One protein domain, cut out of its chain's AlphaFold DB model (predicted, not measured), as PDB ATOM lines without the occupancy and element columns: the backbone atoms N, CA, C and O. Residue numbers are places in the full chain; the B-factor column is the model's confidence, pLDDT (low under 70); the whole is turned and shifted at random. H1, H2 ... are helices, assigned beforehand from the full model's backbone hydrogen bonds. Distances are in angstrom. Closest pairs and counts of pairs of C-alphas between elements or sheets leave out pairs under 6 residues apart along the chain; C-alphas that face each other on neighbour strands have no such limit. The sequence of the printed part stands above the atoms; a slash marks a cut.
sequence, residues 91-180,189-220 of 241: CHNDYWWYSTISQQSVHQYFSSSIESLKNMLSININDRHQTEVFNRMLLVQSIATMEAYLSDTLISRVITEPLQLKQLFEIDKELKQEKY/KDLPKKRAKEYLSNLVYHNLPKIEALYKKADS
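Overview. This is residues 91 to 180 and 189 to 220 of the 241 residues of an uncharacterized protein of Methylobacter tundripaludum (UniProt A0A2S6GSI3). A long helical hairpin, H2 beside the longer H3, makes a rod, and the short helices H1, H4, H5 and H6 cluster round the last part of H3. The 122 printed residues include six named helices, H1 to H6, and no named strand: all helix, loose, radius of gyration of the C-alphas 17.5 A, spans 60 by 27 by 27 A.

Along the chain. H3, residues 128 to 160, runs 47.5 A from C-alpha 128 at (128.888, 94.002, 153.116) to C-alpha 160 at (174.267, 99.150, 166.292). H2 is residues 103 to 121, 27.4 A; H1 91 to 100; H4 162 to 171; H5 191 to 201; H6 208 to 218.

Arrangement. H3, the hub, touches H2 in a hairpin, opposite ways at a shallow tilt of 2 degrees; closest C-alphas Phe 110 and Tyr 149, 5.9 A. Residues 152 to 160 alone touch H1, about perpendicular at 76 degrees; closest C-alphas Tyr 98 and Ser 156, 4.5 A. Every O i to N i+4 pair is within hydrogen-bond range in H2, H3, H4 and H5, 4 of 6 in H1, 6 of 7 in H6.

Size, cuts and confidence. Residues 181 to 188 are not printed; C-alphas 180 and 189 are 11.9 A apart. Residues 91 to 94, 206 and 218 to 220 have pLDDT under 70.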
ATOM      1  N   CYS A  91     168.454 110.845 154.122       38.41
ATOM      2  CA  CYS A  91     169.501 109.925 154.573       38.41
ATOM      3  C   CYS A  91     169.997 110.240 155.998       38.41
ATOM      4  O   CYS A  91     170.278 109.321 156.769       38.41
ATOM      5  N   HIS A  92     170.057 111.522 156.389       40.41
ATOM      6  CA  HIS A  92     170.638 111.912 157.680       40.41
ATOM      7  C   HIS A  92     169.728 111.645 158.892       40.41
ATOM      8  O   HIS A  92     170.239 111.275 159.950       40.41
ATOM      9  N   ASN A  93     168.404 111.784 158.754       54.75
ATOM     10  CA  ASN A  93     167.484 111.657 159.894       54.75
ATOM     11  C   ASN A  93     167.182 110.186 160.242       54.75
ATOM     12  O   ASN A  93     167.265 109.778 161.401       54.75
ATOM     13  N   ASP A  94     166.955 109.348 159.225       64.75
ATOM     14  CA  ASP A  94     166.699 107.916 159.417       64.75
ATOM     15  C   ASP A  94     167.915 107.167 159.978       64.75
ATOM     16  O   ASP A  94     167.771 106.213 160.742       64.75
ATOM     17  N   TYR A  95     169.134 107.562 159.585       77.12
ATOM     18  CA  TYR A  95     170.349 106.927 160.097       77.12
ATOM     19  C   TYR A  95     170.476 107.118 161.610       77.12
ATOM     20  O   TYR A  95     170.769 106.158 162.328       77.12
ATOM     21  N   TRP A  96     170.219 108.341 162.092       76.06
ATOM     22  CA  TRP A  96     170.238 108.636 163.518       76.06
ATOM     23  C   TRP A  96     169.224 107.766 164.259       76.06
ATOM     24  O   TRP A  96     169.614 107.064 165.189       76.06
ATOM     25  N   TRP A  97     167.981 107.711 163.767       78.69
ATOM     26  CA  TRP A  97     166.926 106.859 164.319       78.69
ATOM     27  C   TRP A  97     167.373 105.408 164.497       78.69
ATOM     28  O   TRP A  97     167.307 104.872 165.601       78.69
ATOM     29  N   TYR A  98     167.893 104.779 163.439       81.44
ATOM     30  CA  TYR A  98     168.330 103.385 163.514       81.44
ATOM     31  C   TYR A  98     169.551 103.170 164.409       81.44
ATOM     32  O   TYR A  98     169.745 102.068 164.921       81.44
ATOM     33  N   SER A  99     170.381 104.198 164.590       79.62
ATOM     34  CA  SER A  99     171.558 104.133 165.456       79.62
ATOM     35  C   SER A  99     171.230 104.268 166.947       79.62
ATOM     36  O   SER A  99     172.033 103.840 167.777       79.62
ATOM     37  N   THR A 100     170.074 104.840 167.292       75.62
ATOM     38  CA  THR A 100     169.673 105.122 168.679       75.62
ATOM     39  C   THR A 100     168.475 104.312 169.153       75.62
ATOM     40  O   THR A 100     168.321 104.125 170.360       75.62
ATOM     41  N   ILE A 101     167.622 103.824 168.248       72.81
ATOM     42  CA  ILE A 101     166.448 103.045 168.629       72.81
ATOM     43  C   ILE A 101     166.844 101.696 169.246       72.81
ATOM     44  O   ILE A 101     167.655 100.941 168.707       72.81
ATOM     45  N   SER A 102     166.218 101.363 170.376       77.06
ATOM     46  CA  SER A 102     166.365 100.050 170.998       77.06
ATOM     47  C   SER A 102     165.499  98.993 170.299       77.06
ATOM     48  O   SER A 102     164.402  99.278 169.814       77.06
ATOM     49  N   GLN A 103     165.939  97.732 170.315       78.81
ATOM     50  CA  GLN A 103     165.141  96.609 169.789       78.81
ATOM     51  C   GLN A 103     163.780  96.482 170.489       78.81
ATOM     52  O   GLN A 103     162.785  96.098 169.876       78.81
ATOM     53  N   GLN A 104     163.729  96.838 171.772       70.75
ATOM     54  CA  GLN A 104     162.498  96.851 172.549       70.75
ATOM     55  C   GLN A 104     161.511  97.888 172.010       70.75
ATOM     56  O   GLN A 104     160.352  97.547 171.771       70.75
ATOM     57  N   SER A 105     161.990  99.098 171.715       73.75
ATOM     58  CA  SER A 105     161.189 100.160 171.103       73.75
ATOM     59  C   SER A 105     160.638  99.734 169.741       73.75
ATOM     60  O   SER A 105     159.440  99.881 169.507       73.75
ATOM     61  N   VAL A 106     161.459  99.123 168.874       75.50
ATOM     62  CA  VAL A 106     161.003  98.583 167.571       75.50
ATOM     63  C   VAL A 106     159.866  97.571 167.761       75.50
ATOM     64  O   VAL A 106     158.820  97.660 167.114       75.50
ATOM     65  N   HIS A 107     160.036  96.626 168.690       77.94
ATOM     66  CA  HIS A 107     159.019  95.626 169.010       77.94
ATOM     67  C   HIS A 107     157.727  96.243 169.566       77.94
ATOM     68  O   HIS A 107     156.627  95.767 169.268       77.94
ATOM     69  N   GLN A 108     157.827  97.309 170.359       70.06
ATOM     70  CA  GLN A 108     156.664  98.001 170.911       70.06
ATOM     71  C   GLN A 108     155.875  98.756 169.830       70.06
ATOM     72  O   GLN A 108     154.649  98.631 169.808       70.06
ATOM     73  N   TYR A 109     156.535  99.432 168.878       75.25
ATOM     74  CA  TYR A 109     155.854 100.045 167.722       75.25
ATOM     75  C   TYR A 109     155.057  99.017 166.920       75.25
ATOM     76  O   TYR A 109     153.887  99.241 166.590       75.25
ATOM     77  N   PHE A 110     155.667  97.861 166.655       83.62
ATOM     78  CA  PHE A 110     154.999  96.747 165.990       83.62
ATOM     79  C   PHE A 110     153.794  96.246 166.796       83.62
ATOM     80  O   PHE A 110     152.689  96.144 166.264       83.62
ATOM     81  N   SER A 111     153.983  95.996 168.092       78.38
ATOM     82  CA  SER A 111     152.935  95.477 168.980       78.38
ATOM     83  C   SER A 111     151.730  96.420 169.058       78.38
ATOM     84  O   SER A 111     150.592  95.976 168.912       78.38
ATOM     85  N   SER A 112     151.975  97.723 169.218       77.12
ATOM     86  CA  SER A 112     150.928  98.752 169.254       77.12
ATOM     87  C   SER A 112     150.175  98.860 167.922       77.12
ATOM     88  O   SER A 112     148.944  98.965 167.892       77.12
ATOM     89  N   SER A 113     150.896  98.761 166.800       83.00
ATOM     90  CA  SER A 113     150.297  98.781 165.459       83.00
ATOM     91  C   SER A 113     149.391  97.570 165.228       83.00
ATOM     92  O   SER A 113     148.264  97.714 164.757       83.00
ATOM     93  N   ILE A 114     149.835  96.376 165.630       89.44
ATOM     94  CA  ILE A 114     149.027  95.153 165.557       89.44
ATOM     95  C   ILE A 114     147.788  95.245 166.452       89.44
ATOM     96  O   ILE A 114     146.705  94.841 166.033       89.44
ATOM     97  N   GLU A 115     147.913  95.789 167.662       83.56
ATOM     98  CA  GLU A 115     146.767  95.949 168.558       83.56
ATOM     99  C   GLU A 115     145.736  96.935 167.993       83.56
ATOM    100  O   GLU A 115     144.537  96.662 167.994       83.56
ATOM    101  N   SER A 116     146.202  98.030 167.390       85.25
ATOM    102  CA  SER A 116     145.340  98.983 166.683       85.25
ATOM    103  C   SER A 116     144.583  98.319 165.528       85.25
ATOM    104  O   SER A 116     143.380  98.531 165.373       85.25
ATOM    105  N   LEU A 117     145.246  97.446 164.762       90.25
ATOM    106  CA  LEU A 117     144.605  96.682 163.685       90.25
ATOM    107  C   LEU A 117     143.560  95.685 164.198       90.25
ATOM    108  O   LEU A 117     142.502  95.540 163.586       90.25
ATOM    109  N   LYS A 118     143.800  95.032 165.341       89.81
ATOM    110  CA  LYS A 118     142.792  94.171 165.984       89.81
ATOM    111  C   LYS A 118     141.582  94.963 166.471       89.81
ATOM    112  O   LYS A 118     140.448  94.518 166.298       89.81
ATOM    113  N   ASN A 119     141.810  96.146 167.035       88.69
ATOM    114  CA  ASN A 119     140.728  97.036 167.444       88.69
ATOM    115  C   ASN A 119     139.892  97.463 166.231       88.69
ATOM    116  O   ASN A 119     138.664  97.436 166.287       88.69
ATOM    117  N   MET A 120     140.541  97.751 165.099       92.00
ATOM    118  CA  MET A 120     139.854  98.048 163.841       92.00
ATOM    119  C   MET A 120     139.015  96.874 163.320       92.00
ATOM    120  O   MET A 120     137.909  97.105 162.840       92.00
ATOM    121  N   LEU A 121     139.470  95.625 163.465       90.12
ATOM    122  CA  LEU A 121     138.672  94.440 163.103       90.12
ATOM    123  C   LEU A 121     137.366  94.318 163.903       90.12
ATOM    124  O   LEU A 121     136.439  93.647 163.454       90.12
ATOM    125  N   SER A 122     137.282  94.954 165.074       90.00
ATOM    126  CA  SER A 122     136.085  94.942 165.925       90.00
ATOM    127  C   SER A 122     135.038  95.983 165.505       90.00
ATOM    128  O   SER A 122     133.938  96.009 166.060       90.00
ATOM    129  N   ILE A 123     135.356  96.849 164.535       93.44
ATOM    130  CA  ILE A 123     134.428  97.851 164.007       93.44
ATOM    131  C   ILE A 123     133.361  97.153 163.164       93.44
ATOM    132  O   ILE A 123     133.657  96.504 162.160       93.44
ATOM    133  N   ASN A 124     132.095  97.319 163.552       91.12
ATOM    134  CA  ASN A 124     130.979  96.771 162.795       91.12
ATOM    135  C   ASN A 124     130.606  97.697 161.627       91.12
ATOM    136  O   ASN A 124     130.161  98.826 161.837       91.12
ATOM    137  N   ILE A 125     130.763  97.201 160.401       93.81
ATOM    138  CA  ILE A 125     130.377  97.895 159.171       93.81
ATOM    139  C   ILE A 125     129.110  97.229 158.627       93.81
ATOM    140  O   ILE A 125     129.097  96.041 158.306       93.81
ATOM    141  N   ASN A 126     128.028  98.007 158.536       92.00
ATOM    142  CA  ASN A 126     126.698  97.493 158.189       92.00
ATOM    143  C   ASN A 126     126.563  97.082 156.712       92.00
ATOM    144  O   ASN A 126     125.694  96.279 156.378       92.00
ATOM    145  N   ASP A 127     127.398  97.630 155.825       95.69
ATOM    146  CA  ASP A 127     127.396  97.301 154.401       95.69
ATOM    147  C   ASP A 127     128.448  96.235 154.070       95.69
ATOM    148  O   ASP A 127     129.640  96.402 154.326       95.69
ATOM    149  N   ARG A 128     128.015  95.138 153.441       92.25
ATOM    150  CA  ARG A 128     128.888  94.002 153.116       92.25
ATOM    151  C   ARG A 128     130.045  94.382 152.189       92.25
ATOM    152  O   ARG A 128     131.153  93.883 152.380       92.25
ATOM    153  N   HIS A 129     129.806  95.220 151.180       91.94
ATOM    154  CA  HIS A 129     130.857  95.602 150.239       91.94
ATOM    155  C   HIS A 129     131.912  96.472 150.923       91.94
ATOM    156  O   HIS A 129     133.108  96.255 150.720       91.94
ATOM    157  N   GLN A 130     131.487  97.392 151.787       93.88
ATOM    158  CA  GLN A 130     132.387  98.188 152.616       93.88
ATOM    159  C   GLN A 130     133.199  97.304 153.568       93.88
ATOM    160  O   GLN A 130     134.411  97.484 153.652       93.88
ATOM    161  N   THR A 131     132.590  96.292 154.194       94.19
ATOM    162  CA  THR A 131     133.306  95.314 155.034       94.19
ATOM    163  C   THR A 131     134.385  94.561 154.251       94.19
ATOM    164  O   THR A 131     135.511  94.413 154.718       94.19
ATOM    165  N   GLU A 132     134.087  94.107 153.031       92.25
ATOM    166  CA  GLU A 132     135.065  93.405 152.188       92.25
ATOM    167  C   GLU A 132     136.229  94.306 151.737       92.25
ATOM    168  O   GLU A 132     137.355  93.825 151.580       92.25
ATOM    169  N   VAL A 133     135.979  95.594 151.493       94.69
ATOM    170  CA  VAL A 133     137.029  96.576 151.174       94.69
ATOM    171  C   VAL A 133     137.865  96.882 152.414       94.69
ATOM    172  O   VAL A 133     139.092  96.838 152.350       94.69
ATOM    173  N   PHE A 134     137.215  97.104 153.554       94.38
ATOM    174  CA  PHE A 134     137.866  97.370 154.831       94.38
ATOM    175  C   PHE A 134     138.794  96.223 155.251       94.38
ATOM    176  O   PHE A 134     139.961  96.451 155.557       94.38
ATOM    177  N   ASN A 135     138.340  94.973 155.137       92.38
ATOM    178  CA  ASN A 135     139.169  93.800 155.427       92.38
ATOM    179  C   ASN A 135     140.406  93.710 154.518       92.38
ATOM    180  O   ASN A 135     141.483  93.327 154.975       92.38
ATOM    181  N   ARG A 136     140.284  94.087 153.237       93.56
ATOM    182  CA  ARG A 136     141.432  94.152 152.317       93.56
ATOM    183  C   ARG A 136     142.418  95.249 152.719       93.56
ATOM    184  O   ARG A 136     143.620  95.008 152.673       93.56
ATOM    185  N   MET A 137     141.928  96.409 153.156       94.19
ATOM    186  CA  MET A 137     142.779  97.483 153.682       94.19
ATOM    187  C   MET A 137     143.527  97.042 154.945       94.19
ATOM    188  O   MET A 137     144.737  97.241 155.032       94.19
ATOM    189  N   LEU A 138     142.846  96.378 155.885       94.25
ATOM    190  CA  LEU A 138     143.478  95.854 157.099       94.25
ATOM    191  C   LEU A 138     144.525  94.780 156.802       94.25
ATOM    192  O   LEU A 138     145.579  94.759 157.439       94.25
ATOM    193  N   LEU A 139     144.278  93.916 155.813       91.00
ATOM    194  CA  LEU A 139     145.260  92.928 155.367       91.00
ATOM    195  C   LEU A 139     146.524  93.604 154.817       91.00
ATOM    196  O   LEU A 139     147.629  93.243 155.219       91.00
ATOM    197  N   VAL A 140     146.368  94.596 153.935       90.56
ATOM    198  CA  VAL A 140     147.501  95.361 153.389       90.56
ATOM    199  C   VAL A 140     148.268  96.057 154.513       90.56
ATOM    200  O   VAL A 140     149.492  95.959 154.562       90.56
ATOM    201  N   GLN A 141     147.564  96.678 155.462       91.31
ATOM    202  CA  GLN A 141     148.203  97.348 156.593       91.31
ATOM    203  C   GLN A 141     148.939  96.367 157.517       91.31
ATOM    204  O   GLN A 141     150.011  96.688 158.027       91.31
ATOM    205  N   SER A 142     148.410  95.157 157.702       91.06
ATOM    206  CA  SER A 142     149.071  94.096 158.475       91.06
ATOM    207  C   SER A 142     150.393  93.665 157.831       91.06
ATOM    208  O   SER A 142     151.392  93.506 158.530       91.06
ATOM    209  N   ILE A 143     150.419  93.527 156.500       87.00
ATOM    210  CA  ILE A 143     151.643  93.217 155.746       87.00
ATOM    211  C   ILE A 143     152.645  94.368 155.867       87.00
ATOM    212  O   ILE A 143     153.791  94.119 156.228       87.00
ATOM    213  N   ALA A 144     152.213  95.614 155.656       87.00
ATOM    214  CA  ALA A 144     153.081  96.788 155.771       87.00
ATOM    215  C   ALA A 144     153.687  96.926 157.182       87.00
ATOM    216  O   ALA A 144     154.871  97.214 157.335       87.00
ATOM    217  N   THR A 145     152.891  96.652 158.220       86.75
ATOM    218  CA  THR A 145     153.331  96.675 159.627       86.75
ATOM    219  C   THR A 145     154.397  95.607 159.892       86.75
ATOM    220  O   THR A 145     155.387  95.863 160.574       86.75
ATOM    221  N   MET A 146     154.225  94.410 159.324       91.69
ATOM    222  CA  MET A 146     155.219  93.339 159.392       91.69
ATOM    223  C   MET A 146     156.499  93.693 158.621       91.69
ATOM    224  O   MET A 146     157.592  93.463 159.134       91.69
ATOM    225  N   GLU A 147     156.390  94.249 157.411       85.56
ATOM    226  CA  GLU A 147     157.548  94.679 156.615       85.56
ATOM    227  C   GLU A 147     158.366  95.745 157.345       85.56
ATOM    228  O   GLU A 147     159.584  95.600 157.450       85.56
ATOM    229  N   ALA A 148     157.701  96.762 157.901       86.94
ATOM    230  CA  ALA A 148     158.341  97.806 158.693       86.94
ATOM    231  C   ALA A 148     159.069  97.212 159.904       86.94
ATOM    232  O   ALA A 148     160.252  97.471 160.090       86.94
ATOM    233  N   TYR A 149     158.421  96.319 160.661       88.38
ATOM    234  CA  TYR A 149     159.051  95.658 161.805       88.38
ATOM    235  C   TYR A 149     160.302  94.859 161.421       88.38
ATOM    236  O   TYR A 149     161.334  94.972 162.085       88.38
ATOM    237  N   LEU A 150     160.235  94.064 160.348       89.56
ATOM    238  CA  LEU A 150     161.379  93.282 159.872       89.56
ATOM    239  C   LEU A 150     162.511  94.183 159.359       89.56
ATOM    240  O   LEU A 150     163.686  93.913 159.606       89.56
ATOM    241  N   SER A 151     162.167  95.259 158.657       89.56
ATOM    242  CA  SER A 151     163.132  96.254 158.196       89.56
ATOM    243  C   SER A 151     163.818  96.933 159.370       89.56
ATOM    244  O   SER A 151     165.041  96.864 159.499       89.56
ATOM    245  N   ASP A 152     163.033  97.505 160.275       87.81
ATOM    246  CA  ASP A 152     163.543  98.309 161.373       87.81
ATOM    247  C   ASP A 152     164.393  97.489 162.333       87.81
ATOM    248  O   ASP A 152     165.475  97.923 162.731       87.81
ATOM    249  N   THR A 153     163.955  96.269 162.644       89.81
ATOM    250  CA  THR A 153     164.699  95.333 163.494       89.81
ATOM    251  C   THR A 153     166.042  94.972 162.862       89.81
ATOM    252  O   THR A 153     167.081  95.046 163.518       89.81
ATOM    253  N   LEU A 154     166.055  94.592 161.578       91.12
ATOM    254  CA  LEU A 154     167.285  94.172 160.907       91.12
ATOM    255  C   LEU A 154     168.269  95.338 160.745       91.12
ATOM    256  O   LEU A 154     169.455  95.178 161.032       91.12
ATOM    257  N   ILE A 155     167.783  96.499 160.301       90.81
ATOM    258  CA  ILE A 155     168.607  97.686 160.058       90.81
ATOM    259  C   ILE A 155     169.214  98.192 161.366       90.81
ATOM    260  O   ILE A 155     170.436  98.325 161.451       90.81
ATOM    261  N   SER A 156     168.390  98.426 162.393       89.19
ATOM    262  CA  SER A 156     168.878  98.916 163.692       89.19
ATOM    263  C   SER A 156     169.915  97.967 164.288       89.19
ATOM    264  O   SER A 156     170.970  98.409 164.740       89.19
ATOM    265  N   ARG A 157     169.693  96.652 164.207       90.81
ATOM    266  CA  ARG A 157     170.639  95.659 164.721       90.81
ATOM    267  C   ARG A 157     171.966  95.652 163.968       90.81
ATOM    268  O   ARG A 157     173.025  95.658 164.585       90.81
ATOM    269  N   VAL A 158     171.930  95.680 162.638       91.88
ATOM    270  CA  VAL A 158     173.144  95.724 161.808       91.88
ATOM    271  C   VAL A 158     173.950  97.003 162.057       91.88
ATOM    272  O   VAL A 158     175.175  96.957 162.062       91.88
ATOM    273  N   ILE A 159     173.290  98.143 162.265       90.31
ATOM    274  CA  ILE A 159     173.959  99.438 162.464       90.31
ATOM    275  C   ILE A 159     174.553  99.571 163.871       90.31
ATOM    276  O   ILE A 159     175.628 100.161 164.032       90.31
ATOM    277  N   THR A 160     173.867  99.035 164.881       87.38
ATOM    278  CA  THR A 160     174.267  99.150 166.292       87.38
ATOM    279  C   THR A 160     175.272  98.083 166.718       87.38
ATOM    280  O   THR A 160     176.112  98.359 167.575       87.38
ATOM    281  N   GLU A 161     175.264  96.899 166.095       90.06
ATOM    282  CA  GLU A 161     176.136  95.785 166.467       90.06
ATOM    283  C   GLU A 161     177.265  95.550 165.424       90.06
ATOM    284  O   GLU A 161     177.024  95.049 164.320       90.06
ATOM    285  N   PRO A 162     178.546  95.856 165.741       90.31
ATOM    286  CA  PRO A 162     179.649  95.781 164.769       90.31
ATOM    287  C   PRO A 162     179.904  94.391 164.170       90.31
ATOM    288  O   PRO A 162     180.413  94.282 163.051       90.31
ATOM    289  N   LEU A 163     179.586  93.321 164.907       90.88
ATOM    290  CA  LEU A 163     179.757  91.949 164.421       90.88
ATOM    291  C   LEU A 163     178.760  91.637 163.300       90.88
ATOM    292  O   LEU A 163     179.146  91.059 162.287       90.88
ATOM    293  N   GLN A 164     177.516  92.073 163.452       91.19
ATOM    294  CA  GLN A 164     176.419  91.882 162.512       91.19
ATOM    295  C   GLN A 164     176.650  92.722 161.260       91.19
ATOM    296  O   GLN A 164     176.477  92.220 160.148       91.19
ATOM    297  N   LEU A 165     177.151  93.953 161.428       92.62
ATOM    298  CA  LEU A 165     177.625  94.774 160.317       92.62
ATOM    299  C   LEU A 165     178.671  94.030 159.490       92.62
ATOM    300  O   LEU A 165     178.515  93.858 158.284       92.62
ATOM    301  N   LYS A 166     179.723  93.529 160.143       91.25
ATOM    302  CA  LYS A 166     180.780  92.775 159.465       91.25
ATOM    303  C   LYS A 166     180.223  91.537 158.752       91.25
ATOM    304  O   LYS A 166     180.558  91.303 157.594       91.25
ATOM    305  N   GLN A 167     179.365  90.768 159.419       90.00
ATOM    306  CA  GLN A 167     178.746  89.574 158.843       90.00
ATOM    307  C   GLN A 167     177.931  89.894 157.587       90.00
ATOM    308  O   GLN A 167     178.044  89.167 156.601       90.00
ATOM    309  N   LEU A 168     177.162  90.988 157.581       90.88
ATOM    310  CA  LEU A 168     176.398  91.414 156.409       90.88
ATOM    311  C   LEU A 168     177.314  91.622 155.190       90.88
ATOM    312  O   LEU A 168     177.065  91.035 154.136       90.88
ATOM    313  N   PHE A 169     178.408  92.374 155.351       91.38
ATOM    314  CA  PHE A 169     179.372  92.637 154.271       91.38
ATOM    315  C   PHE A 169     180.141  91.386 153.812       91.38
ATOM    316  O   PHE A 169     180.568  91.309 152.662       91.38
ATOM    317  N   GLU A 170     180.339  90.388 154.674       87.94
ATOM    318  CA  GLU A 170     181.046  89.152 154.303       87.94
ATOM    319  C   GLU A 170     180.179  88.164 153.512       87.94
ATOM    320  O   GLU A 170     180.698  87.358 152.718       87.94
ATOM    321  N   ILE A 171     178.872  88.208 153.763       83.31
ATOM    322  CA  ILE A 171     177.888  87.226 153.317       83.31
ATOM    323  C   ILE A 171     177.135  87.700 152.077       83.31
ATOM    324  O   ILE A 171     176.807  86.876 151.214       83.31
ATOM    325  N   ASP A 172     176.817  88.989 152.007       88.00
ATOM    326  CA  ASP A 172     176.062  89.549 150.901       88.00
ATOM    327  C   ASP A 172     176.945  89.713 149.657       88.00
ATOM    328  O   ASP A 172     178.061  90.224 149.718       88.00
ATOM    329  N   LYS A 173     176.463  89.233 148.506       85.44
ATOM    330  CA  LYS A 173     177.268  89.201 147.277       85.44
ATOM    331  C   LYS A 173     177.504  90.585 146.685       85.44
ATOM    332  O   LYS A 173     178.526  90.748 146.021       85.44
ATOM    333  N   GLU A 174     176.565  91.510 146.860       87.06
ATOM    334  CA  GLU A 174     176.647  92.863 146.313       87.06
ATOM    335  C   GLU A 174     177.582  93.690 147.192       87.06
ATOM    336  O   GLU A 174     178.610  94.163 146.708       87.06
ATOM    337  N   LEU A 175     177.325  93.724 148.503       89.06
ATOM    338  CA  LEU A 175     178.140  94.483 149.457       89.06
ATOM    339  C   LEU A 175     179.596  94.007 149.516       89.06
ATOM    340  O   LEU A 175     180.514  94.818 149.623       89.06
ATOM    341  N   LYS A 176     179.841  92.698 149.391       88.75
ATOM    342  CA  LYS A 176     181.200  92.131 149.405       88.75
ATOM    343  C   LYS A 176     182.075  92.597 148.242       88.75
ATOM    344  O   LYS A 176     183.301  92.542 148.336       88.75
ATOM    345  N   GLN A 177     181.467  92.977 147.120       89.25
ATOM    346  CA  GLN A 177     182.197  93.414 145.928       89.25
ATOM    347  C   GLN A 177     182.532  94.906 145.957       89.25
ATOM    348  O   GLN A 177     183.354  95.359 145.155       89.25
ATOM    349  N   GLU A 178     181.937  95.662 146.878       89.62
ATOM    350  CA  GLU A 178     182.174  97.092 147.009       89.62
ATOM    351  C   GLU A 178     183.592  97.382 147.506       89.62
ATOM    352  O   GLU A 178     184.147  96.691 148.363       89.62
ATOM    353  N   LYS A 179     184.204  98.427 146.945       88.12
ATOM    354  CA  LYS A 179     185.560  98.860 147.288       88.12
ATOM    355  C   LYS A 179     185.543 100.330 147.646       88.12
ATOM    356  O   LYS A 179     185.048 101.154 146.885       88.12
ATOM    357  N   TYR A 180     186.172 100.643 148.768       87.12
ATOM    358  CA  TYR A 180     186.252 101.991 149.303       87.12
ATOM    359  C   TYR A 180     187.713 102.372 149.529       87.12
ATOM    360  O   TYR A 180     188.531 101.542 149.933       87.12
ATOM    361  N   LYS A 189     183.438 108.227 158.926       86.31
ATOM    362  CA  LYS A 189     183.679 107.049 159.772       86.31
ATOM    363  C   LYS A 189     182.482 106.101 159.836       86.31
ATOM    364  O   LYS A 189     182.672 104.917 160.107       86.31
ATOM    365  N   ASP A 190     181.275 106.604 159.586       88.75
ATOM    366  CA  ASP A 190     180.033 105.831 159.645       88.75
ATOM    367  C   ASP A 190     179.608 105.291 158.273       88.75
ATOM    368  O   ASP A 190     178.576 104.627 158.159       88.75
ATOM    369  N   LEU A 191     180.430 105.501 157.238       90.00
ATOM    370  CA  LEU A 191     180.171 105.066 155.867       90.00
ATOM    371  C   LEU A 191     179.684 103.605 155.760       90.00
ATOM    372  O   LEU A 191     178.664 103.388 155.107       90.00
ATOM    373  N   PRO A 192     180.303 102.593 156.410       91.06
ATOM    374  CA  PRO A 192     179.802 101.217 156.341       91.06
ATOM    375  C   PRO A 192     178.382 101.049 156.868       91.06
ATOM    376  O   PRO A 192     177.606 100.276 156.313       91.06
ATOM    377  N   LYS A 193     178.040 101.763 157.943       91.62
ATOM    378  CA  LYS A 193     176.721 101.674 158.568       91.62
ATOM    379  C   LYS A 193     175.670 102.364 157.706       91.62
ATOM    380  O   LYS A 193     174.612 101.786 157.475       91.62
ATOM    381  N   LYS A 194     175.979 103.551 157.173       89.12
ATOM    382  CA  LYS A 194     175.112 104.264 156.221       89.12
ATOM    383  C   LYS A 194     174.870 103.429 154.966       89.12
ATOM    384  O   LYS A 194     173.727 103.232 154.568       89.12
ATOM    385  N   ARG A 195     175.927 102.824 154.416       90.44
ATOM    386  CA  ARG A 195     175.815 101.937 153.256       90.44
ATOM    387  C   ARG A 195     174.965 100.699 153.550       90.44
ATOM    388  O   ARG A 195     174.126 100.332 152.731       90.44
ATOM    389  N   ALA A 196     175.152 100.071 154.713       91.00
ATOM    390  CA  ALA A 196     174.321  98.951 155.145       91.00
ATOM    391  C   ALA A 196     172.847  99.356 155.289       91.00
ATOM    392  O   ALA A 196     171.985  98.627 154.804       91.00
ATOM    393  N   LYS A 197     172.559 100.527 155.884       89.19
ATOM    394  CA  LYS A 197     171.203 101.096 155.960       89.19
ATOM    395  C   LYS A 197     170.589 101.203 154.576       89.19
ATOM    396  O   LYS A 197     169.537 100.631 154.337       89.19
ATOM    397  N   GLU A 198     171.261 101.897 153.662       87.38
ATOM    398  CA  GLU A 198     170.774 102.112 152.297       87.38
ATOM    399  C   GLU A 198     170.525 100.795 151.560       87.38
ATOM    400  O   GLU A 198     169.507 100.640 150.893       87.38
ATOM    401  N   TYR A 199     171.442  99.831 151.675       89.00
ATOM    402  CA  TYR A 199     171.271  98.520 151.056       89.00
ATOM    403  C   TYR A 199     170.039  97.794 151.600       89.00
ATOM    404  O   TYR A 199     169.203  97.331 150.825       89.00
ATOM    405  N   LEU A 200     169.912  97.723 152.926       88.88
ATOM    406  CA  LEU A 200     168.813  97.030 153.588       88.88
ATOM    407  C   LEU A 200     167.467  97.727 153.346       88.88
ATOM    408  O   LEU A 200     166.505  97.043 153.024       88.88
ATOM    409  N   SER A 201     167.402  99.061 153.385       84.12
ATOM    410  CA  SER A 201     166.180  99.833 153.093       84.12
ATOM    411  C   SER A 201     165.642  99.608 151.676       84.12
ATOM    412  O   SER A 201     164.445  99.747 151.450       84.12
ATOM    413  N   ASN A 202     166.504  99.246 150.723       82.44
ATOM    414  CA  ASN A 202     166.103  98.944 149.347       82.44
ATOM    415  C   ASN A 202     165.636  97.491 149.151       82.44
ATOM    416  O   ASN A 202     165.265  97.097 148.041       82.44
ATOM    417  N   LEU A 203     165.670  96.660 150.197       82.56
ATOM    418  CA  LEU A 203     165.172  95.295 150.119       82.56
ATOM    419  C   LEU A 203     163.645  95.253 150.127       82.56
ATOM    420  O   LEU A 203     162.955  96.037 150.769       82.56
ATOM    421  N   VAL A 204     163.117  94.255 149.426       73.31
ATOM    422  CA  VAL A 204     161.687  93.973 149.372       73.31
ATOM    423  C   VAL A 204     161.326  93.018 150.514       73.31
ATOM    424  O   VAL A 204     161.578  91.814 150.416       73.31
ATOM    425  N   TYR A 205     160.765  93.544 151.606       77.06
ATOM    426  CA  TYR A 205     160.578  92.793 152.855       77.06
ATOM    427  C   TYR A 205     159.420  91.779 152.843       77.06
ATOM    428  O   TYR A 205     159.460  90.816 153.608       77.06
ATOM    429  N   HIS A 206     158.462  91.873 151.915       67.56
ATOM    430  CA  HIS A 206     157.493  90.798 151.666       67.56
ATOM    431  C   HIS A 206     158.102  89.564 150.984       67.56
ATOM    432  O   HIS A 206     157.451  88.518 150.912       67.56
ATOM    433  N   ASN A 207     159.351  89.622 150.504       76.75
ATOM    434  CA  ASN A 207     160.076  88.433 150.056       76.75
ATOM    435  C   ASN A 207     160.650  87.676 151.265       76.75
ATOM    436  O   ASN A 207     161.862  87.655 151.501       76.75
ATOM    437  N   LEU A 208     159.757  87.044 152.030       76.88
ATOM    438  CA  LEU A 208     160.088  86.350 153.275       76.88
ATOM    439  C   LEU A 208     161.235  85.335 153.135       76.88
ATOM    440  O   LEU A 208     162.104  85.345 154.001       76.88
ATOM    441  N   PRO A 209     161.348  84.530 152.057       72.62
ATOM    442  CA  PRO A 209     162.502  83.643 151.883       72.62
ATOM    443  C   PRO A 209     163.851  84.377 151.822       72.62
ATOM    444  O   PRO A 209     164.845  83.901 152.375       72.62
ATOM    445  N   LYS A 210     163.907  85.546 151.161       73.81
ATOM    446  CA  LYS A 210     165.130  86.366 151.092       73.81
ATOM    447  C   LYS A 210     165.454  86.971 152.460       73.81
ATOM    448  O   LYS A 210     166.608  86.918 152.881       73.81
ATOM    449  N   ILE A 211     164.446  87.496 153.159       77.56
ATOM    450  CA  ILE A 211     164.608  88.105 154.487       77.56
ATOM    451  C   ILE A 211     165.000  87.062 155.538       77.56
ATOM    452  O   ILE A 211     165.950  87.275 156.287       77.56
ATOM    453  N   GLU A 212     164.368  85.890 155.546       76.94
ATOM    454  CA  GLU A 212     164.705  84.781 156.443       76.94
ATOM    455  C   GLU A 212     166.175  84.359 156.291       76.94
ATOM    456  O   GLU A 212     166.869  84.110 157.279       76.94
ATOM    457  N   ALA A 213     166.685  84.319 155.056       78.50
ATOM    458  CA  ALA A 213     168.085  84.004 154.791       78.50
ATOM    459  C   ALA A 213     169.057  85.068 155.328       78.50
ATOM    460  O   ALA A 213     170.195  84.721 155.645       78.50
ATOM    461  N   LEU A 214     168.640  86.334 155.424       77.31
ATOM    462  CA  LEU A 214     169.427  87.403 156.042       77.31
ATOM    463  C   LEU A 214     169.369  87.307 157.567       77.31
ATOM    464  O   LEU A 214     170.417  87.299 158.207       77.31
ATOM    465  N   TYR A 215     168.179  87.114 158.139       78.88
ATOM    466  CA  TYR A 215     167.993  86.942 159.581       78.88
ATOM    467  C   TYR A 215     168.775  85.756 160.136       78.88
ATOM    468  O   TYR A 215     169.551  85.925 161.067       78.88
ATOM    469  N   LYS A 216     168.682  84.572 159.515       76.94
ATOM    470  CA  LYS A 216     169.445  83.379 159.941       76.94
ATOM    471  C   LYS A 216     170.954  83.608 159.989       76.94
ATOM    472  O   LYS A 216     171.664  82.905 160.704       76.94
ATOM    473  N   LYS A 217     171.447  84.545 159.186       71.44
ATOM    474  CA  LYS A 217     172.866  84.867 159.087       71.44
ATOM    475  C   LYS A 217     173.257  85.990 160.044       71.44
ATOM    476  O   LYS A 217     174.307  85.878 160.661       71.44
ATOM    477  N   ALA A 218     172.399  86.989 160.244       63.81
ATOM    478  CA  ALA A 218     172.580  88.030 161.257       63.81
ATOM    479  C   ALA A 218     172.450  87.488 162.700       63.81
ATOM    480  O   ALA A 218     173.162  87.935 163.593       63.81
ATOM    481  N   ASP A 219     171.602  86.479 162.926       58.03
ATOM    482  CA  ASP A 219     171.459  85.776 164.212       58.03
ATOM    483  C   ASP A 219     172.500  84.674 164.436       58.03
ATOM    484  O   ASP A 219     172.515  84.028 165.491       58.03
ATOM    485  N   SER A 220     173.402  84.453 163.475       49.59
ATOM    486  CA  SER A 220     174.517  83.531 163.660       49.59
ATOM    487  C   SER A 220     175.574  84.169 164.563       49.59
ATOM    488  O   SER A 220     176.661  84.573 164.153       49.59
TER     489      SER A 220